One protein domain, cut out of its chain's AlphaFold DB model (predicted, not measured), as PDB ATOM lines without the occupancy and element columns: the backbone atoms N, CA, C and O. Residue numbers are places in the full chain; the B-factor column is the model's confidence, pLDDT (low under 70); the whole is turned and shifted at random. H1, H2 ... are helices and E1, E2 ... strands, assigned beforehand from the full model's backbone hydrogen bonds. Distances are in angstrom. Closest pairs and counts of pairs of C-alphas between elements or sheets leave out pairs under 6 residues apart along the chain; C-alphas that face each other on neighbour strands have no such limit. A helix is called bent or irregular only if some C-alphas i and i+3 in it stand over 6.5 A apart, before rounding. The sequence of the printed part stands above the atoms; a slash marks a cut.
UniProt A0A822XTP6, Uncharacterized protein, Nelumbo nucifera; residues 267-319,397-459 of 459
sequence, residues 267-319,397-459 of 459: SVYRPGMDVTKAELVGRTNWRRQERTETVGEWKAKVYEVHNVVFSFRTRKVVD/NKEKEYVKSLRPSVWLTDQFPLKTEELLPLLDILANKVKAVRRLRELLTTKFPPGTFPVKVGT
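AT A GLANCE: This is residues 267 to 319 and 397 to 459 of the 459 residues of an uncharacterized protein of Nelumbo nucifera (UniProt A0A822XTP6). A narrow arm of three strands, E1, E5 and E6, is joined end to end with a strongly twisted head of five strands, E2, E3, E4, E7 and E8; E4 runs on into E5, and E6 into E7, across bends at the join. A helical hairpin, H1 and H2, sits to one side of the join, with H2 grazing both sheets. The printed part has 116 residues, with two named helices and eight named strands in the order E1 E2 E3 E4 E5 E6 E7 H1 H2 E8, and its class is mixed, helices and strands. The arm has the order E1, E5, E6, antiparallel throughout, and the head is a branched sheet whose neighbour pairs are antiparallel too. The whole is loose, with a radius of gyration of the C-alphas of 17.0 A, and elongated, spanning 59 by 36 by 22 A along its three main axes.

HOW THE PARTS SIT: Start at the first printed residue, in E1, residues 267 to 274, and look across to E5, residues 308 to 316: they are antiparallel neighbours at 170 degrees, with N 270 and O 313 2.8 A apart, within hydrogen-bond range. E5 is the inner strand, and its other neighbour is E6, residues 398 to 406, antiparallel at 166 degrees, with N 402 and O 312 within hydrogen-bond range at 2.8 A. Next find E2, residues 279 to 282, and E3, residues 292 to 295, which lie on one side of E4, residues 298 to 306; E7, residues 409 to 413, lies on the other side. E2 is beside residues 303 to 306 of E4, with N 281 and O 304 within hydrogen-bond range at 2.9 A. E3 and E4 form a hairpin, with N 293 and O 300 within that range at 2.8 A. Between E4 and E7 look for N 301 and O 412, also 2.8 A apart. E8, residues 453 to 458, is the antiparallel neighbour of E7 at 159 degrees, with N 411 and O 456 within range at 2.9 A. E4 runs on into E5 across one residue at 55 degrees, and E6 runs on into E7 across two residues at 51 degrees. H1, residues 420 to 431, and H2, residues 435 to 444, touch as a helical hairpin, at a shallow tilt of 21 degrees, opposite ways; their closest C-alphas are those of Ala 431 and Arg 438, 4.3 A apart. H2 only grazes the sheet of E1, E5 and E6, with its residues 439 to 443, and the branched sheet, with residues 443 to 444. In H2 every O i to N i+4 pair is within hydrogen-bond range, and in H1 6 of 8 are.

IN THESE COORDINATES: Find C-alpha 267 at (16.732, -24.331, 92.586); from there E1 runs 22.2 A to C-alpha 274. After the short strands E2 and E3, E4 runs 23.7 A from C-alpha 298 to C-alpha 306 at (47.360, -31.813, 93.166). E5 is 26.2 A long and E6 25.9 A, and the five-residue E7 follows. H1 spans 15.3 A and is irregular, but only just: C-alphas 422 and 425 are 6.9 A apart. H2 spans 14.2 A, and E8 spans 14.5 A to C-alpha 458 at (47.464, -21.174, 85.602).

THE WHOLE: The two C-alphas farthest apart are those of Arg 287 and Asp 319, at 61.6 A. Residues 320 to 396 are not printed, and C-alphas 319 and 397 are 10.0 A apart across this cut. Of the links that are printed whole, none is long. The mean pLDDT of the printed part is 78.0; 29 residues are under 70, among them residues 267 to 274 and 430 to 440.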
ATOM      1  N   SER A 267      15.456 -23.627  92.706       60.50
ATOM      2  CA  SER A 267      16.732 -24.331  92.586       60.50
ATOM      3  C   SER A 267      17.791 -23.714  93.490       60.50
ATOM      4  O   SER A 267      17.942 -22.499  93.580       60.50
ATOM      5  N   VAL A 268      18.551 -24.582  94.160       63.59
ATOM      6  CA  VAL A 268      19.703 -24.181  94.971       63.59
ATOM      7  C   VAL A 268      20.972 -24.647  94.270       63.59
ATOM      8  O   VAL A 268      21.130 -25.835  93.971       63.59
ATOM      9  N   TYR A 269      21.881 -23.702  94.036       65.56
ATOM     10  CA  TYR A 269      23.173 -23.933  93.396       65.56
ATOM     11  C   TYR A 269      24.304 -23.812  94.413       65.56
ATOM     12  O   TYR A 269      24.308 -22.917  95.264       65.56
ATOM     13  N   ARG A 270      25.294 -24.698  94.303       64.25
ATOM     14  CA  ARG A 270      26.475 -24.704  95.163       64.25
ATOM     15  C   ARG A 270      27.745 -24.951  94.346       64.25
ATOM     16  O   ARG A 270      28.145 -26.103  94.167       64.25
ATOM     17  N   PRO A 271      28.437 -23.885  93.917       61.88
ATOM     18  CA  PRO A 271      29.821 -24.002  93.497       61.88
ATOM     19  C   PRO A 271      30.709 -24.208  94.735       61.88
ATOM     20  O   PRO A 271      30.614 -23.474  95.724       61.88
ATOM     21  N   GLY A 272      31.607 -25.183  94.693       62.34
ATOM     22  CA  GLY A 272      32.548 -25.512  95.761       62.34
ATOM     23  C   GLY A 272      33.930 -25.806  95.194       62.34
ATOM     24  O   GLY A 272      34.047 -26.420  94.142       62.34
ATOM     25  N   MET A 273      34.965 -25.364  95.903       68.25
ATOM     26  CA  MET A 273      36.351 -25.731  95.639       68.25
ATOM     27  C   MET A 273      36.889 -26.366  96.919       68.25
ATOM     28  O   MET A 273      36.933 -25.715  97.961       68.25
ATOM     29  N   ASP A 274      37.221 -27.650  96.855       68.38
ATOM     30  CA  ASP A 274      37.850 -28.376  97.948       68.38
ATOM     31  C   ASP A 274      39.358 -28.441  97.710       68.38
ATOM     32  O   ASP A 274      39.838 -28.974  96.708       68.38
ATOM     33  N   VAL A 275      40.088 -27.856  98.655       70.00
ATOM     34  CA  VAL A 275      41.552 -27.769  98.681       70.00
ATOM     35  C   VAL A 275      42.115 -28.428  99.946       70.00
ATOM     36  O   VAL A 275      43.301 -28.315 100.239       70.00
ATOM     37  N   THR A 276      41.284 -29.141 100.720       75.38
ATOM     38  CA  THR A 276      41.683 -29.734 102.012       75.38
ATOM     39  C   THR A 276      42.740 -30.827 101.875       75.38
ATOM     40  O   THR A 276      43.615 -30.945 102.732       75.38
ATOM     41  N   LYS A 277      42.676 -31.605 100.790       79.00
ATOM     42  CA  LYS A 277      43.648 -32.653 100.440       79.00
ATOM     43  C   LYS A 277      44.685 -32.177  99.425       79.00
ATOM     44  O   LYS A 277      45.371 -33.009  98.833       79.00
ATOM     45  N   ALA A 278      44.755 -30.869  99.177       81.94
ATOM     46  CA  ALA A 278      45.637 -30.339  98.162       81.94
ATOM     47  C   ALA A 278      47.101 -30.510  98.561       81.94
ATOM     48  O   ALA A 278      47.500 -30.196  99.685       81.94
ATOM     49  N   GLU A 279      47.891 -30.994  97.612       84.50
ATOM     50  CA  GLU A 279      49.315 -31.250  97.790       84.50
ATOM     51  C   GLU A 279      50.105 -30.439  96.774       84.50
ATOM     52  O   GLU A 279      49.806 -30.443  95.579       84.50
ATOM     53  N   LEU A 280      51.116 -29.724  97.257       87.19
ATOM     54  CA  LEU A 280      51.972 -28.906  96.415       87.19
ATOM     55  C   LEU A 280      53.149 -29.751  95.920       87.19
ATOM     56  O   LEU A 280      54.032 -30.106  96.699       87.19
ATOM     57  N   VAL A 281      53.171 -30.057  94.624       87.25
ATOM     58  CA  VAL A 281      54.225 -30.871  94.006       87.25
ATOM     59  C   VAL A 281      55.146 -29.968  93.194       87.25
ATOM     60  O   VAL A 281      54.710 -29.298  92.261       87.25
ATOM     61  N   GLY A 282      56.431 -29.919  93.545       86.19
ATOM     62  CA  GLY A 282      57.418 -29.141  92.791       86.19
ATOM     63  C   GLY A 282      57.651 -29.731  91.403       86.19
ATOM     64  O   GLY A 282      57.880 -30.934  91.274       86.19
ATOM     65  N   ARG A 283      57.628 -28.898  90.354       84.94
ATOM     66  CA  ARG A 283      58.037 -29.354  89.021       84.94
ATOM     67  C   ARG A 283      59.551 -29.371  88.909       84.94
ATOM     68  O   ARG A 283      60.225 -28.409  89.270       84.94
ATOM     69  N   THR A 284      60.076 -30.441  88.324       85.12
ATOM     70  CA  THR A 284      61.489 -30.541  87.968       85.12
ATOM     71  C   THR A 284      61.688 -30.503  86.461       85.12
ATOM     72  O   THR A 284      60.889 -31.047  85.701       85.12
ATOM     73  N   ASN A 285      62.791 -29.908  86.025       81.25
ATOM     74  CA  ASN A 285      63.248 -29.983  84.642       81.25
ATOM     75  C   ASN A 285      63.729 -31.406  84.310       81.25
ATOM     76  O   ASN A 285      63.928 -32.235  85.199       81.25
ATOM     77  N   TRP A 286      64.007 -31.684  83.034       75.06
ATOM     78  CA  TRP A 286      64.543 -32.978  82.574       75.06
ATOM     79  C   TRP A 286      65.843 -33.408  83.290       75.06
ATOM     80  O   TRP A 286      66.150 -34.594  83.358       75.06
ATOM     81  N   ARG A 287      66.576 -32.456  83.886       80.81
ATOM     82  CA  ARG A 287      67.762 -32.683  84.737       80.81
ATOM     83  C   ARG A 287      67.452 -32.920  86.227       80.81
ATOM     84  O   ARG A 287      68.366 -32.850  87.039       80.81
ATOM     85  N   ARG A 288      66.188 -33.136  86.611       79.06
ATOM     86  CA  ARG A 288      65.716 -33.258  88.011       79.06
ATOM     87  C   ARG A 288      66.003 -32.042  88.914       79.06
ATOM     88  O   ARG A 288      65.955 -32.157  90.131       79.06
ATOM     89  N   GLN A 289      66.277 -30.875  88.335       81.06
ATOM     90  CA  GLN A 289      66.407 -29.611  89.075       81.06
ATOM     91  C   GLN A 289      65.052 -28.910  89.183       81.06
ATOM     92  O   GLN A 289      64.243 -29.042  88.265       81.06
ATOM     93  N   GLU A 290      64.818 -28.154  90.257       85.94
ATOM     94  CA  GLU A 290      63.593 -27.360  90.430       85.94
ATOM     95  C   GLU A 290      63.367 -26.420  89.238       85.94
ATOM     96  O   GLU A 290      64.265 -25.691  88.810       85.94
ATOM     97  N   ARG A 291      62.153 -26.447  88.686       89.81
ATOM     98  CA  ARG A 291      61.760 -25.592  87.571       89.81
ATOM     99  C   ARG A 291      61.513 -24.181  88.088       89.81
ATOM    100  O   ARG A 291      60.618 -23.958  88.901       89.81
ATOM    101  N   THR A 292      62.285 -23.227  87.580       90.31
ATOM    102  CA  THR A 292      62.098 -21.797  87.846       90.31
ATOM    103  C   THR A 292      61.752 -21.058  86.565       90.31
ATOM    104  O   THR A 292      62.414 -21.270  85.550       90.31
ATOM    105  N   GLU A 293      60.776 -20.161  86.629       92.94
ATOM    106  CA  GLU A 293      60.358 -19.295  85.528       92.94
ATOM    107  C   GLU A 293      60.293 -17.838  85.993       92.94
ATOM    108  O   GLU A 293      60.032 -17.552  87.163       92.94
ATOM    109  N   THR A 294      60.555 -16.911  85.077       92.50
ATOM    110  CA  THR A 294      60.430 -15.470  85.319       92.50
ATOM    111  C   THR A 294      59.012 -15.015  84.989       92.50
ATOM    112  O   THR A 294      58.561 -15.173  83.854       92.50
ATOM    113  N   VAL A 295      58.310 -14.454  85.974       89.50
ATOM    114  CA  VAL A 295      56.964 -13.882  85.836       89.50
ATOM    115  C   VAL A 295      57.070 -12.379  86.079       89.50
ATOM    116  O   VAL A 295      57.197 -11.937  87.221       89.50
ATOM    117  N   GLY A 296      57.054 -11.595  84.998       87.38
ATOM    118  CA  GLY A 296      57.404 -10.175  85.069       87.38
ATOM    119  C   GLY A 296      58.837 -10.010  85.580       87.38
ATOM    120  O   GLY A 296      59.769 -10.564  85.001       87.38
ATOM    121  N   GLU A 297      58.995  -9.299  86.693       90.50
ATOM    122  CA  GLU A 297      60.289  -9.057  87.350       90.50
ATOM    123  C   GLU A 297      60.670 -10.154  88.361       90.50
ATOM    124  O   GLU A 297      61.793 -10.184  88.863       90.50
ATOM    125  N   TRP A 298      59.757 -11.082  88.660       92.62
ATOM    126  CA  TRP A 298      59.928 -12.054  89.736       92.62
ATOM    127  C   TRP A 298      60.463 -13.385  89.225       92.62
ATOM    128  O   TRP A 298      59.893 -14.002  88.322       92.62
ATOM    129  N   LYS A 299      61.519 -13.895  89.865       93.44
ATOM    130  CA  LYS A 299      61.963 -15.278  89.670       93.44
ATOM    131  C   LYS A 299      61.150 -16.195  90.583       93.44
ATOM    132  O   LYS A 299      61.242 -16.096  91.807       93.44
ATOM    133  N   ALA A 300      60.361 -17.084  89.991       94.19
ATOM    134  CA  ALA A 300      59.429 -17.936  90.715       94.19
ATOM    135  C   ALA A 300      59.700 -19.424  90.469       94.19
ATOM    136  O   ALA A 300      60.057 -19.839  89.366       94.19
ATOM    137  N   LYS A 301      59.513 -20.235  91.507       93.38
ATOM    138  CA  LYS A 301      59.512 -21.698  91.431       93.38
ATOM    139  C   LYS A 301      58.134 -22.182  90.990       93.38
ATOM    140  O   LYS A 301      57.118 -21.670  91.462       93.38
ATOM    141  N   VAL A 302      58.105 -23.162  90.092       92.38
ATOM    142  CA  VAL A 302      56.867 -23.703  89.522       92.38
ATOM    143  C   VAL A 302      56.435 -24.943  90.293       92.38
ATOM    144  O   VAL A 302      57.174 -25.927  90.388       92.38
ATOM    145  N   TYR A 303      55.208 -24.909  90.794       90.62
ATOM    146  CA  TYR A 303      54.568 -26.014  91.491       90.62
ATOM    147  C   TYR A 303      53.269 -26.403  90.796       90.62
ATOM    148  O   TYR A 303      52.629 -25.577  90.156       90.62
ATOM    149  N   GLU A 304      52.863 -27.654  90.952       89.44
ATOM    150  CA  GLU A 304      51.577 -28.177  90.508       89.44
ATOM    151  C   GLU A 304      50.769 -28.581  91.743       89.44
ATOM    152  O   GLU A 304      51.206 -29.411  92.547       89.44
ATOM    153  N   VAL A 305      49.597 -27.974  91.922       86.50
ATOM    154  CA  VAL A 305      48.723 -28.261  93.062       86.50
ATOM    155  C   VAL A 305      47.852 -29.456  92.706       86.50
ATOM    156  O   VAL A 305      46.956 -29.372  91.870       86.50
ATOM    157  N   HIS A 306      48.123 -30.587  93.338       87.31
ATOM    158  CA  HIS A 306      47.360 -31.813  93.166       87.31
ATOM    159  C   HIS A 306      46.124 -31.813  94.070       87.31
ATOM    160  O   HIS A 306      46.072 -31.088  95.061       87.31
ATOM    161  N   ASN A 307      45.142 -32.659  93.742       83.44
ATOM    162  CA  ASN A 307      43.929 -32.893  94.538       83.44
ATOM    163  C   ASN A 307      43.060 -31.644  94.777       83.44
ATOM    164  O   ASN A 307      42.375 -31.555  95.798       83.44
ATOM    165  N   VAL A 308      43.061 -30.692  93.840       79.00
ATOM    166  CA  VAL A 308      42.089 -29.592  93.836       79.00
ATOM    167  C   VAL A 308      40.807 -30.104  93.198       79.00
ATOM    168  O   VAL A 308      40.789 -30.434  92.014       79.00
ATOM    169  N   VAL A 309      39.728 -30.190  93.970       76.75
ATOM    170  CA  VAL A 309      38.448 -30.710  93.480       76.75
ATOM    171  C   VAL A 309      37.444 -29.575  93.401       76.75
ATOM    172  O   VAL A 309      37.063 -28.990  94.412       76.75
ATOM    173  N   PHE A 310      36.982 -29.270  92.195       71.75
ATOM    174  CA  PHE A 310      35.848 -28.385  91.994       71.75
ATOM    175  C   PHE A 310      34.563 -29.208  91.928       71.75
ATOM    176  O   PHE A 310      34.465 -30.157  91.154       71.75
ATOM    177  N   SER A 311      33.569 -28.839  92.728       69.38
ATOM    178  CA  SER A 311      32.248 -29.465  92.727       69.38
ATOM    179  C   SER A 311      31.183 -28.419  92.438       69.38
ATOM    180  O   SER A 311      31.119 -27.400  93.127       69.38
ATOM    181  N   PHE A 312      30.308 -28.688  91.483       70.00
ATOM    182  CA  PHE A 312      29.090 -27.931  91.254       70.00
ATOM    183  C   PHE A 312      27.901 -28.832  91.568       70.00
ATOM    184  O   PHE A 312      27.694 -29.850  90.910       70.00
ATOM    185  N   ARG A 313      27.146 -28.487  92.614       68.44
ATOM    186  CA  ARG A 313      25.928 -29.213  92.988       68.44
ATOM    187  C   ARG A 313      24.712 -28.343  92.734       68.44
ATOM    188  O   ARG A 313      24.669 -27.196  93.180       68.44
ATOM    189  N   THR A 314      23.719 -28.920  92.074       72.06
ATOM    190  CA  THR A 314      22.420 -28.294  91.840       72.06
ATOM    191  C   THR A 314      21.340 -29.198  92.386       72.06
ATOM    192  O   THR A 314      21.271 -30.381  92.048       72.06
ATOM    193  N   ARG A 315      20.457 -28.631  93.200       70.25
ATOM    194  CA  ARG A 315      19.279 -29.328  93.708       70.25
ATOM    195  C   ARG A 315      18.039 -28.578  93.261       70.25
ATOM    196  O   ARG A 315      17.842 -27.425  93.641       70.25
ATOM    197  N   LYS A 316      17.223 -29.230  92.427       70.56
ATOM    198  CA  LYS A 316      15.933 -28.687  91.990       70.56
ATOM    199  C   LYS A 316      14.846 -29.136  92.962       70.56
ATOM    200  O   LYS A 316      14.696 -30.332  93.220       70.56
ATOM    201  N   VAL A 317      14.093 -28.175  93.479       64.31
ATOM    202  CA  VAL A 317      12.912 -28.397  94.307       64.31
ATOM    203  C   VAL A 317      11.769 -28.755  93.351       64.31
ATOM    204  O   VAL A 317      11.288 -27.912  92.604       64.31
ATOM    205  N   VAL A 318      11.395 -30.037  93.280       58.19
ATOM    206  CA  VAL A 318      10.339 -30.513  92.363       58.19
ATOM    207  C   VAL A 318       8.978 -30.213  92.975       58.19
ATOM    208  O   VAL A 318       8.695 -30.729  94.059       58.19
ATOM    209  N   ASP A 319       8.162 -29.380  92.324       50.72
ATOM    210  CA  ASP A 319       6.776 -29.121  92.732       50.72
ATOM    211  C   ASP A 319       5.891 -30.355  92.581       50.72
ATOM    212  O   ASP A 319       5.908 -31.048  91.571       50.72
ATOM    213  N   ASN A 397      14.175 -35.468  95.531       58.72
ATOM    214  CA  ASN A 397      14.966 -34.343  95.069       58.72
ATOM    215  C   ASN A 397      15.915 -34.838  93.976       58.72
ATOM    216  O   ASN A 397      16.727 -35.730  94.217       58.72
ATOM    217  N   LYS A 398      15.821 -34.258  92.776       62.06
ATOM    218  CA  LYS A 398      16.808 -34.489  91.717       62.06
ATOM    219  C   LYS A 398      18.035 -33.630  92.026       62.06
ATOM    220  O   LYS A 398      18.042 -32.428  91.760       62.06
ATOM    221  N   GLU A 399      19.036 -34.247  92.641       71.62
ATOM    222  CA  GLU A 399      20.364 -33.665  92.826       71.62
ATOM    223  C   GLU A 399      21.224 -34.010  91.606       71.62
ATOM    224  O   GLU A 399      21.298 -35.165  91.187       71.62
ATOM    225  N   LYS A 400      21.836 -32.992  91.006       73.06
ATOM    226  CA  LYS A 400      22.875 -33.151  89.992       73.06
ATOM    227  C   LYS A 400      24.183 -32.675  90.600       73.06
ATOM    228  O   LYS A 400      24.258 -31.553  91.099       73.06
ATOM    229  N   GLU A 401      25.200 -33.518  90.543       76.88
ATOM    230  CA  GLU A 401      26.547 -33.183  90.979       76.88
ATOM    231  C   GLU A 401      27.509 -33.320  89.798       76.88
ATOM    232  O   GLU A 401      27.573 -34.361  89.148       76.88
ATOM    233  N   TYR A 402      28.262 -32.255  89.542       72.06
ATOM    234  CA  TYR A 402      29.396 -32.244  88.633       72.06
ATOM    235  C   TYR A 402      30.671 -32.067  89.452       72.06
ATOM    236  O   TYR A 402      30.798 -31.097  90.199       72.06
ATOM    237  N   VAL A 403      31.619 -32.994  89.323       74.62
ATOM    238  CA  VAL A 403      32.908 -32.938  90.021       74.62
ATOM    239  C   VAL A 403      34.028 -32.973  88.998       74.62
ATOM    240  O   VAL A 403      34.078 -33.869  88.159       74.62
ATOM    241  N   LYS A 404      34.956 -32.025  89.103       76.06
ATOM    242  CA  LYS A 404      36.145 -31.945  88.262       76.06
ATOM    243  C   LYS A 404      37.383 -31.794  89.124       76.06
ATOM    244  O   LYS A 404      37.461 -30.905  89.967       76.06
ATOM    245  N   SER A 405      38.357 -32.666  88.900       77.94
ATOM    246  CA  SER A 405      39.680 -32.516  89.501       77.94
ATOM    247  C   SER A 405      40.518 -31.592  88.626       77.94
ATOM    248  O   SER A 405      40.580 -31.782  87.413       77.94
ATOM    249  N   LEU A 406      41.144 -30.595  89.239       76.94
ATOM    250  CA  LEU A 406      42.035 -29.640  88.596       76.94
ATOM    251  C   LEU A 406      43.460 -29.847  89.114       76.94
ATOM    252  O   LEU A 406      43.666 -30.298  90.244       76.94
ATOM    253  N   ARG A 407      44.442 -29.501  88.278       82.50
ATOM    254  CA  ARG A 407      45.864 -29.488  88.642       82.50
ATOM    255  C   ARG A 407      46.498 -28.148  88.281       82.50
ATOM    256  O   ARG A 407      47.303 -28.086  87.353       82.50
ATOM    257  N   PRO A 408      46.107 -27.055  88.961       83.31
ATOM    258  CA  PRO A 408      46.644 -25.752  88.630       83.31
ATOM    259  C   PRO A 408      48.148 -25.705  88.893       83.31
ATOM    260  O   PRO A 408      48.645 -26.175  89.919       83.31
ATOM    261  N   SER A 409      48.864 -25.087  87.964       87.19
ATOM    262  CA  SER A 409      50.240 -24.658  88.148       87.19
ATOM    263  C   SER A 409      50.275 -23.324  88.894       87.19
ATOM    264  O   SER A 409      49.517 -22.401  88.594       87.19
ATOM    265  N   VAL A 410      51.165 -23.208  89.874       89.62
ATOM    266  CA  VAL A 410      51.354 -22.008  90.692       89.62
ATOM    267  C   VAL A 410      52.827 -21.622  90.673       89.62
ATOM    268  O   VAL A 410      53.709 -22.462  90.853       89.62
ATOM    269  N   TRP A 411      53.091 -20.335  90.467       92.31
ATOM    270  CA  TRP A 411      54.427 -19.752  90.474       92.31
ATOM    271  C   TRP A 411      54.627 -19.013  91.788       92.31
ATOM    272  O   TRP A 411      54.004 -17.975  92.017       92.31
ATOM    273  N   LEU A 412      55.488 -19.554  92.647       92.94
ATOM    274  CA  LEU A 412      55.750 -19.028  93.984       92.94
ATOM    275  C   LEU A 412      57.130 -18.376  94.048       92.94
ATOM    276  O   LEU A 412      58.115 -18.944  93.573       92.94
ATOM    277  N   THR A 413      57.216 -17.205  94.667       93.31
ATOM    278  CA  THR A 413      58.483 -16.508  94.921       93.31
ATOM    279  C   THR A 413      58.541 -16.015  96.363       93.31
ATOM    280  O   THR A 413      57.512 -15.676  96.940       93.31
ATOM    281  N   ASP A 414      59.731 -15.991  96.949       92.31
ATOM    282  CA  ASP A 414      60.030 -15.400  98.259       92.31
ATOM    283  C   ASP A 414      60.469 -13.928  98.155       92.31
ATOM    284  O   ASP A 414      60.623 -13.246  99.166       92.31
ATOM    285  N   GLN A 415      60.654 -13.426  96.931       91.69
ATOM    286  CA  GLN A 415      61.122 -12.066  96.662       91.69
ATOM    287  C   GLN A 415      59.987 -11.042  96.608       91.69
ATOM    288  O   GLN A 415      60.253  -9.841  96.629       91.69
ATOM    289  N   PHE A 416      58.731 -11.495  96.523       90.69
ATOM    290  CA  PHE A 416      57.597 -10.586  96.422       90.69
ATOM    291  C   PHE A 416      57.501  -9.726  97.692       90.69
ATOM    292  O   PHE A 416      57.672 -10.253  98.793       90.69
ATOM    293  N   PRO A 417      57.199  -8.417  97.585       88.69
ATOM    294  CA  PRO A 417      57.223  -7.540  98.742       88.69
ATOM    295  C   PRO A 417      56.207  -7.966  99.796       88.69
ATOM    296  O   PRO A 417      56.514  -7.859 100.976       88.69
ATOM    297  N   LEU A 418      55.029  -8.454  99.396       85.94
ATOM    298  CA  LEU A 418      53.974  -8.906 100.307       85.94
ATOM    299  C   LEU A 418      54.037 -10.413 100.558       85.94
ATOM    300  O   LEU A 418      54.341 -11.208  99.675       85.94
ATOM    301  N   LYS A 419      53.655 -10.826 101.763       85.62
ATOM    302  CA  LYS A 419      53.458 -12.245 102.083       85.62
ATOM    303  C   LYS A 419      51.999 -12.633 101.891       85.62
ATOM    304  O   LYS A 419      51.102 -11.813 102.075       85.62
ATOM    305  N   THR A 420      51.735 -13.904 101.588       83.88
ATOM    306  CA  THR A 420      50.355 -14.399 101.452       83.88
ATOM    307  C   THR A 420      49.526 -14.153 102.716       83.88
ATOM    308  O   THR A 420      48.379 -13.725 102.619       83.88
ATOM    309  N   GLU A 421      50.122 -14.334 103.897       80.88
ATOM    310  CA  GLU A 421      49.484 -14.093 105.201       80.88
ATOM    311  C   GLU A 421      49.081 -12.627 105.411       80.88
ATOM    312  O   GLU A 421      48.049 -12.351 106.022       80.88
ATOM    313  N   GLU A 422      49.862 -11.688 104.866       81.38
ATOM    314  CA  GLU A 422      49.574 -10.253 104.941       81.38
ATOM    315  C   GLU A 422      48.360  -9.886 104.079       81.38
ATOM    316  O   GLU A 422      47.643  -8.950 104.408       81.38
ATOM    317  N   LEU A 423      48.071 -10.636 103.010       82.06
ATOM    318  CA  LEU A 423      46.960 -10.334 102.105       82.06
ATOM    319  C   LEU A 423      45.602 -10.863 102.608       82.06
ATOM    320  O   LEU A 423      44.561 -10.299 102.270       82.06
ATOM    321  N   LEU A 424      45.582 -11.916 103.434       81.94
ATOM    322  CA  LEU A 424      44.336 -12.566 103.882       81.94
ATOM    323  C   LEU A 424      43.308 -11.613 104.531       81.94
ATOM    324  O   LEU A 424      42.137 -11.704 104.157       81.94
ATOM    325  N   PRO A 425      43.686 -10.672 105.423       79.25
ATOM    326  CA  PRO A 425      42.740  -9.735 106.037       79.25
ATOM    327  C   PRO A 425      42.058  -8.812 105.021       79.25
ATOM    328  O   PRO A 425      40.886  -8.478 105.171       79.25
ATOM    329  N   LEU A 426      42.774  -8.416 103.965       79.69
ATOM    330  CA  LEU A 426      42.222  -7.609 102.878       79.69
ATOM    331  C   LEU A 426      41.195  -8.417 102.085       79.69
ATOM    332  O   LEU A 426      40.101  -7.931 101.788       79.69
ATOM    333  N   LEU A 427      41.523  -9.676 101.786       76.75
ATOM    334  CA  LEU A 427      40.593 -10.564 101.100       76.75
ATOM    335  C   LEU A 427      39.371 -10.873 101.964       76.75
ATOM    336  O   LEU A 427      38.295 -10.988 101.404       76.75
ATOM    337  N   ASP A 428      39.484 -10.954 103.294       74.31
ATOM    338  CA  ASP A 428      38.331 -11.135 104.193       74.31
ATOM    339  C   ASP A 428      37.292 -10.004 104.058       74.31
ATOM    340  O   ASP A 428      36.089 -10.267 104.101       74.31
ATOM    341  N   ILE A 429      37.740  -8.762 103.851       72.69
ATOM    342  CA  ILE A 429      36.864  -7.592 103.675       72.69
ATOM    343  C   ILE A 429      36.103  -7.692 102.351       72.69
ATOM    344  O   ILE A 429      34.880  -7.552 102.307       72.69
ATOM    345  N   LEU A 430      36.828  -7.975 101.267       66.62
ATOM    346  CA  LEU A 430      36.258  -8.021  99.921       66.62
ATOM    347  C   LEU A 430      35.519  -9.336  99.631       66.62
ATOM    348  O   LEU A 430      34.572  -9.332  98.851       66.62
ATOM    349  N   ALA A 431      35.875 -10.455 100.270       63.41
ATOM    350  CA  ALA A 431      35.310 -11.786 100.010       63.41
ATOM    351  C   ALA A 431      33.805 -11.877 100.290       63.41
ATOM    352  O   ALA A 431      33.127 -12.728  99.710       63.41
ATOM    353  N   ASN A 432      33.272 -11.002 101.148       58.78
ATOM    354  CA  ASN A 432      31.836 -10.936 101.419       58.78
ATOM    355  C   ASN A 432      31.024 -10.453 100.208       58.78
ATOM    356  O   ASN A 432      29.844 -10.785 100.101       58.78
ATOM    357  N   LYS A 433      31.629  -9.676  99.300       58.34
ATOM    358  CA  LYS A 433      30.936  -9.070  98.149       58.34
ATOM    359  C   LYS A 433      31.530  -9.492  96.804       58.34
ATOM    360  O   LYS A 433      30.790  -9.660  95.841       58.34
ATOM    361  N   VAL A 434      32.833  -9.757  96.750       60.03
ATOM    362  CA  VAL A 434      33.559 -10.153  95.540       60.03
ATOM    363  C   VAL A 434      33.865 -11.650  95.591       60.03
ATOM    364  O   VAL A 434      34.793 -12.120  96.249       60.03
ATOM    365  N   LYS A 435      33.064 -12.436  94.868       59.19
ATOM    366  CA  LYS A 435      33.139 -13.908  94.874       59.19
ATOM    367  C   LYS A 435      34.470 -14.442  94.331       59.19
ATOM    368  O   LYS A 435      34.974 -15.439  94.846       59.19
ATOM    369  N   ALA A 436      35.067 -13.754  93.356       59.16
ATOM    370  CA  ALA A 436      36.406 -14.064  92.853       59.16
ATOM    371  C   ALA A 436      37.469 -13.933  93.960       59.16
ATOM    372  O   ALA A 436      38.291 -14.829  94.139       59.16
ATOM    373  N   VAL A 437      37.380 -12.882  94.785       63.75
ATOM    374  CA  VAL A 437      38.275 -12.671  95.933       63.75
ATOM    375  C   VAL A 437      38.100 -13.764  96.989       63.75
ATOM    376  O   VAL A 437      39.090 -14.246  97.536       63.75
ATOM    377  N   ARG A 438      36.872 -14.239  97.231       66.12
ATOM    378  CA  ARG A 438      36.636 -15.388  98.123       66.12
ATOM    379  C   ARG A 438      37.342 -16.659  97.637       66.12
ATOM    380  O   ARG A 438      37.930 -17.367  98.449       66.12
ATOM    381  N   ARG A 439      37.304 -16.951  96.333       66.62
ATOM    382  CA  ARG A 439      38.002 -18.116  95.756       66.62
ATOM    383  C   ARG A 439      39.510 -17.962  95.800       66.62
ATOM    384  O   ARG A 439      40.196 -18.910  96.169       66.62
ATOM    385  N   LEU A 440      40.007 -16.767  95.490       68.38
ATOM    386  CA  LEU A 440      41.417 -16.443  95.641       68.38
ATOM    387  C   LEU A 440      41.859 -16.679  97.086       68.38
ATOM    388  O   LEU A 440      42.824 -17.391  97.314       68.38
ATOM    389  N   ARG A 441      41.105 -16.181  98.067       74.94
ATOM    390  CA  ARG A 441      41.365 -16.419  99.489       74.94
ATOM    391  C   ARG A 441      41.427 -17.912  99.831       74.94
ATOM    392  O   ARG A 441      42.358 -18.325 100.507       74.94
ATOM    393  N   GLU A 442      40.464 -18.715  99.372       72.06
ATOM    394  CA  GLU A 442      40.456 -20.176  99.581       72.06
ATOM    395  C   GLU A 442      41.708 -20.846  98.981       72.06
ATOM    396  O   GLU A 442      42.333 -21.686  99.628       72.06
ATOM    397  N   LEU A 443      42.129 -20.425  97.784       71.81
ATOM    398  CA  LEU A 443      43.351 -20.908  97.137       71.81
ATOM    399  C   LEU A 443      44.616 -20.473  97.889       71.81
ATOM    400  O   LEU A 443      45.520 -21.277  98.089       71.81
ATOM    401  N   LEU A 444      44.678 -19.224  98.353       73.69
ATOM    402  CA  LEU A 444      45.812 -18.690  99.111       73.69
ATOM    403  C   LEU A 444      45.956 -19.314 100.504       73.69
ATOM    404  O   LEU A 444      47.041 -19.284 101.072       73.69
ATOM    405  N   THR A 445      44.885 -19.900 101.043       68.75
ATOM    406  CA  THR A 445      44.933 -20.686 102.286       68.75
ATOM    407  C   THR A 445      45.406 -22.128 102.091       68.75
ATOM    408  O   THR A 445      45.453 -22.891 103.058       68.75
ATOM    409  N   THR A 446      45.765 -22.528 100.866       69.44
ATOM    410  CA  THR A 446      46.494 -23.785 100.660       69.44
ATOM    411  C   THR A 446      47.868 -23.715 101.319       69.44
ATOM    412  O   THR A 446      48.385 -22.642 101.624       69.44
ATOM    413  N   LYS A 447      48.464 -24.879 101.591       70.12
ATOM    414  CA  LYS A 447      49.761 -24.988 102.271       70.12
ATOM    415  C   LYS A 447      50.910 -24.588 101.336       70.12
ATOM    416  O   LYS A 447      51.708 -25.433 100.936       70.12
ATOM    417  N   PHE A 448      50.981 -23.315 100.962       83.88
ATOM    418  CA  PHE A 448      52.166 -22.765 100.318       83.88
ATOM    419  C   PHE A 448      53.332 -22.717 101.314       83.88
ATOM    420  O   PHE A 448      53.103 -22.587 102.521       83.88
ATOM    421  N   PRO A 449      54.587 -22.839 100.846       84.06
ATOM    422  CA  PRO A 449      55.745 -22.696 101.710       84.06
ATOM    423  C   PRO A 449      55.729 -21.319 102.397       84.06
ATOM    424  O   PRO A 449      55.410 -20.314 101.748       84.06
ATOM    425  N   PRO A 450      56.070 -21.249 103.694       83.50
ATOM    426  CA  PRO A 450      56.027 -20.001 104.444       83.50
ATOM    427  C   PRO A 450      56.955 -18.959 103.816       83.50
ATOM    428  O   PRO A 450      58.061 -19.274 103.379       83.50
ATOM    429  N   GLY A 451      56.494 -17.710 103.771       83.88
ATOM    430  CA  GLY A 451      57.244 -16.600 103.179       83.88
ATOM    431  C   GLY A 451      57.212 -16.530 101.650       83.88
ATOM    432  O   GLY A 451      57.839 -15.633 101.100       83.88
ATOM    433  N   THR A 452      56.479 -17.416 100.968       88.62
ATOM    434  CA  THR A 452      56.273 -17.317  99.514       88.62
ATOM    435  C   THR A 452      54.988 -16.567  99.159       88.62
ATOM    436  O   THR A 452      54.073 -16.458  99.976       88.62
ATOM    437  N   PHE A 453      54.923 -16.050  97.932       90.12
ATOM    438  CA  PHE A 453      53.754 -15.394  97.354       90.12
ATOM    439  C   PHE A 453      53.483 -15.916  95.931       90.12
ATOM    440  O   PHE A 453      54.429 -16.037  95.141       90.12
ATOM    441  N   PRO A 454      52.220 -16.219  95.571       89.94
ATOM    442  CA  PRO A 454      51.862 -16.629  94.219       89.94
ATOM    443  C   PRO A 454      51.757 -15.431  93.280       89.94
ATOM    444  O   PRO A 454      50.805 -14.659  93.336       89.94
ATOM    445  N   VAL A 455      52.730 -15.311  92.376       89.88
ATOM    446  CA  VAL A 455      52.773 -14.251  91.352       89.88
ATOM    447  C   VAL A 455      52.033 -14.631  90.069       89.88
ATOM    448  O   VAL A 455      51.723 -13.768  89.255       89.88
ATOM    449  N   LYS A 456      51.738 -15.922  89.878       88.12
ATOM    450  CA  LYS A 456      50.918 -16.434  88.774       88.12
ATOM    451  C   LYS A 456      50.238 -17.734  89.186       88.12
ATOM    452  O   LYS A 456      50.828 -18.555  89.891       88.12
ATOM    453  N   VAL A 457      49.013 -17.924  88.708       82.56
ATOM    454  CA  VAL A 457      48.270 -19.186  88.774       82.56
ATOM    455  C   VAL A 457      47.749 -19.475  87.371       82.56
ATOM    456  O   VAL A 457      47.212 -18.585  86.720       82.56
ATOM    457  N   GLY A 458      47.942 -20.698  86.897       77.56
ATOM    458  CA  GLY A 458      47.464 -21.174  85.602       77.56
ATOM    459  C   GLY A 458      46.837 -22.546  85.777       77.56
ATOM    460  O   GLY A 458      47.322 -23.335  86.583       77.56
ATOM    461  N   THR A 459      45.747 -22.819  85.075       64.69
ATOM    462  CA  THR A 459      45.007 -24.091  85.149       64.69
ATOM    463  C   THR A 459      45.169 -24.902  83.893       64.69
ATOM    464  O   THR A 459      45.104 -24.272  82.815       64.69
TER     465      THR A 459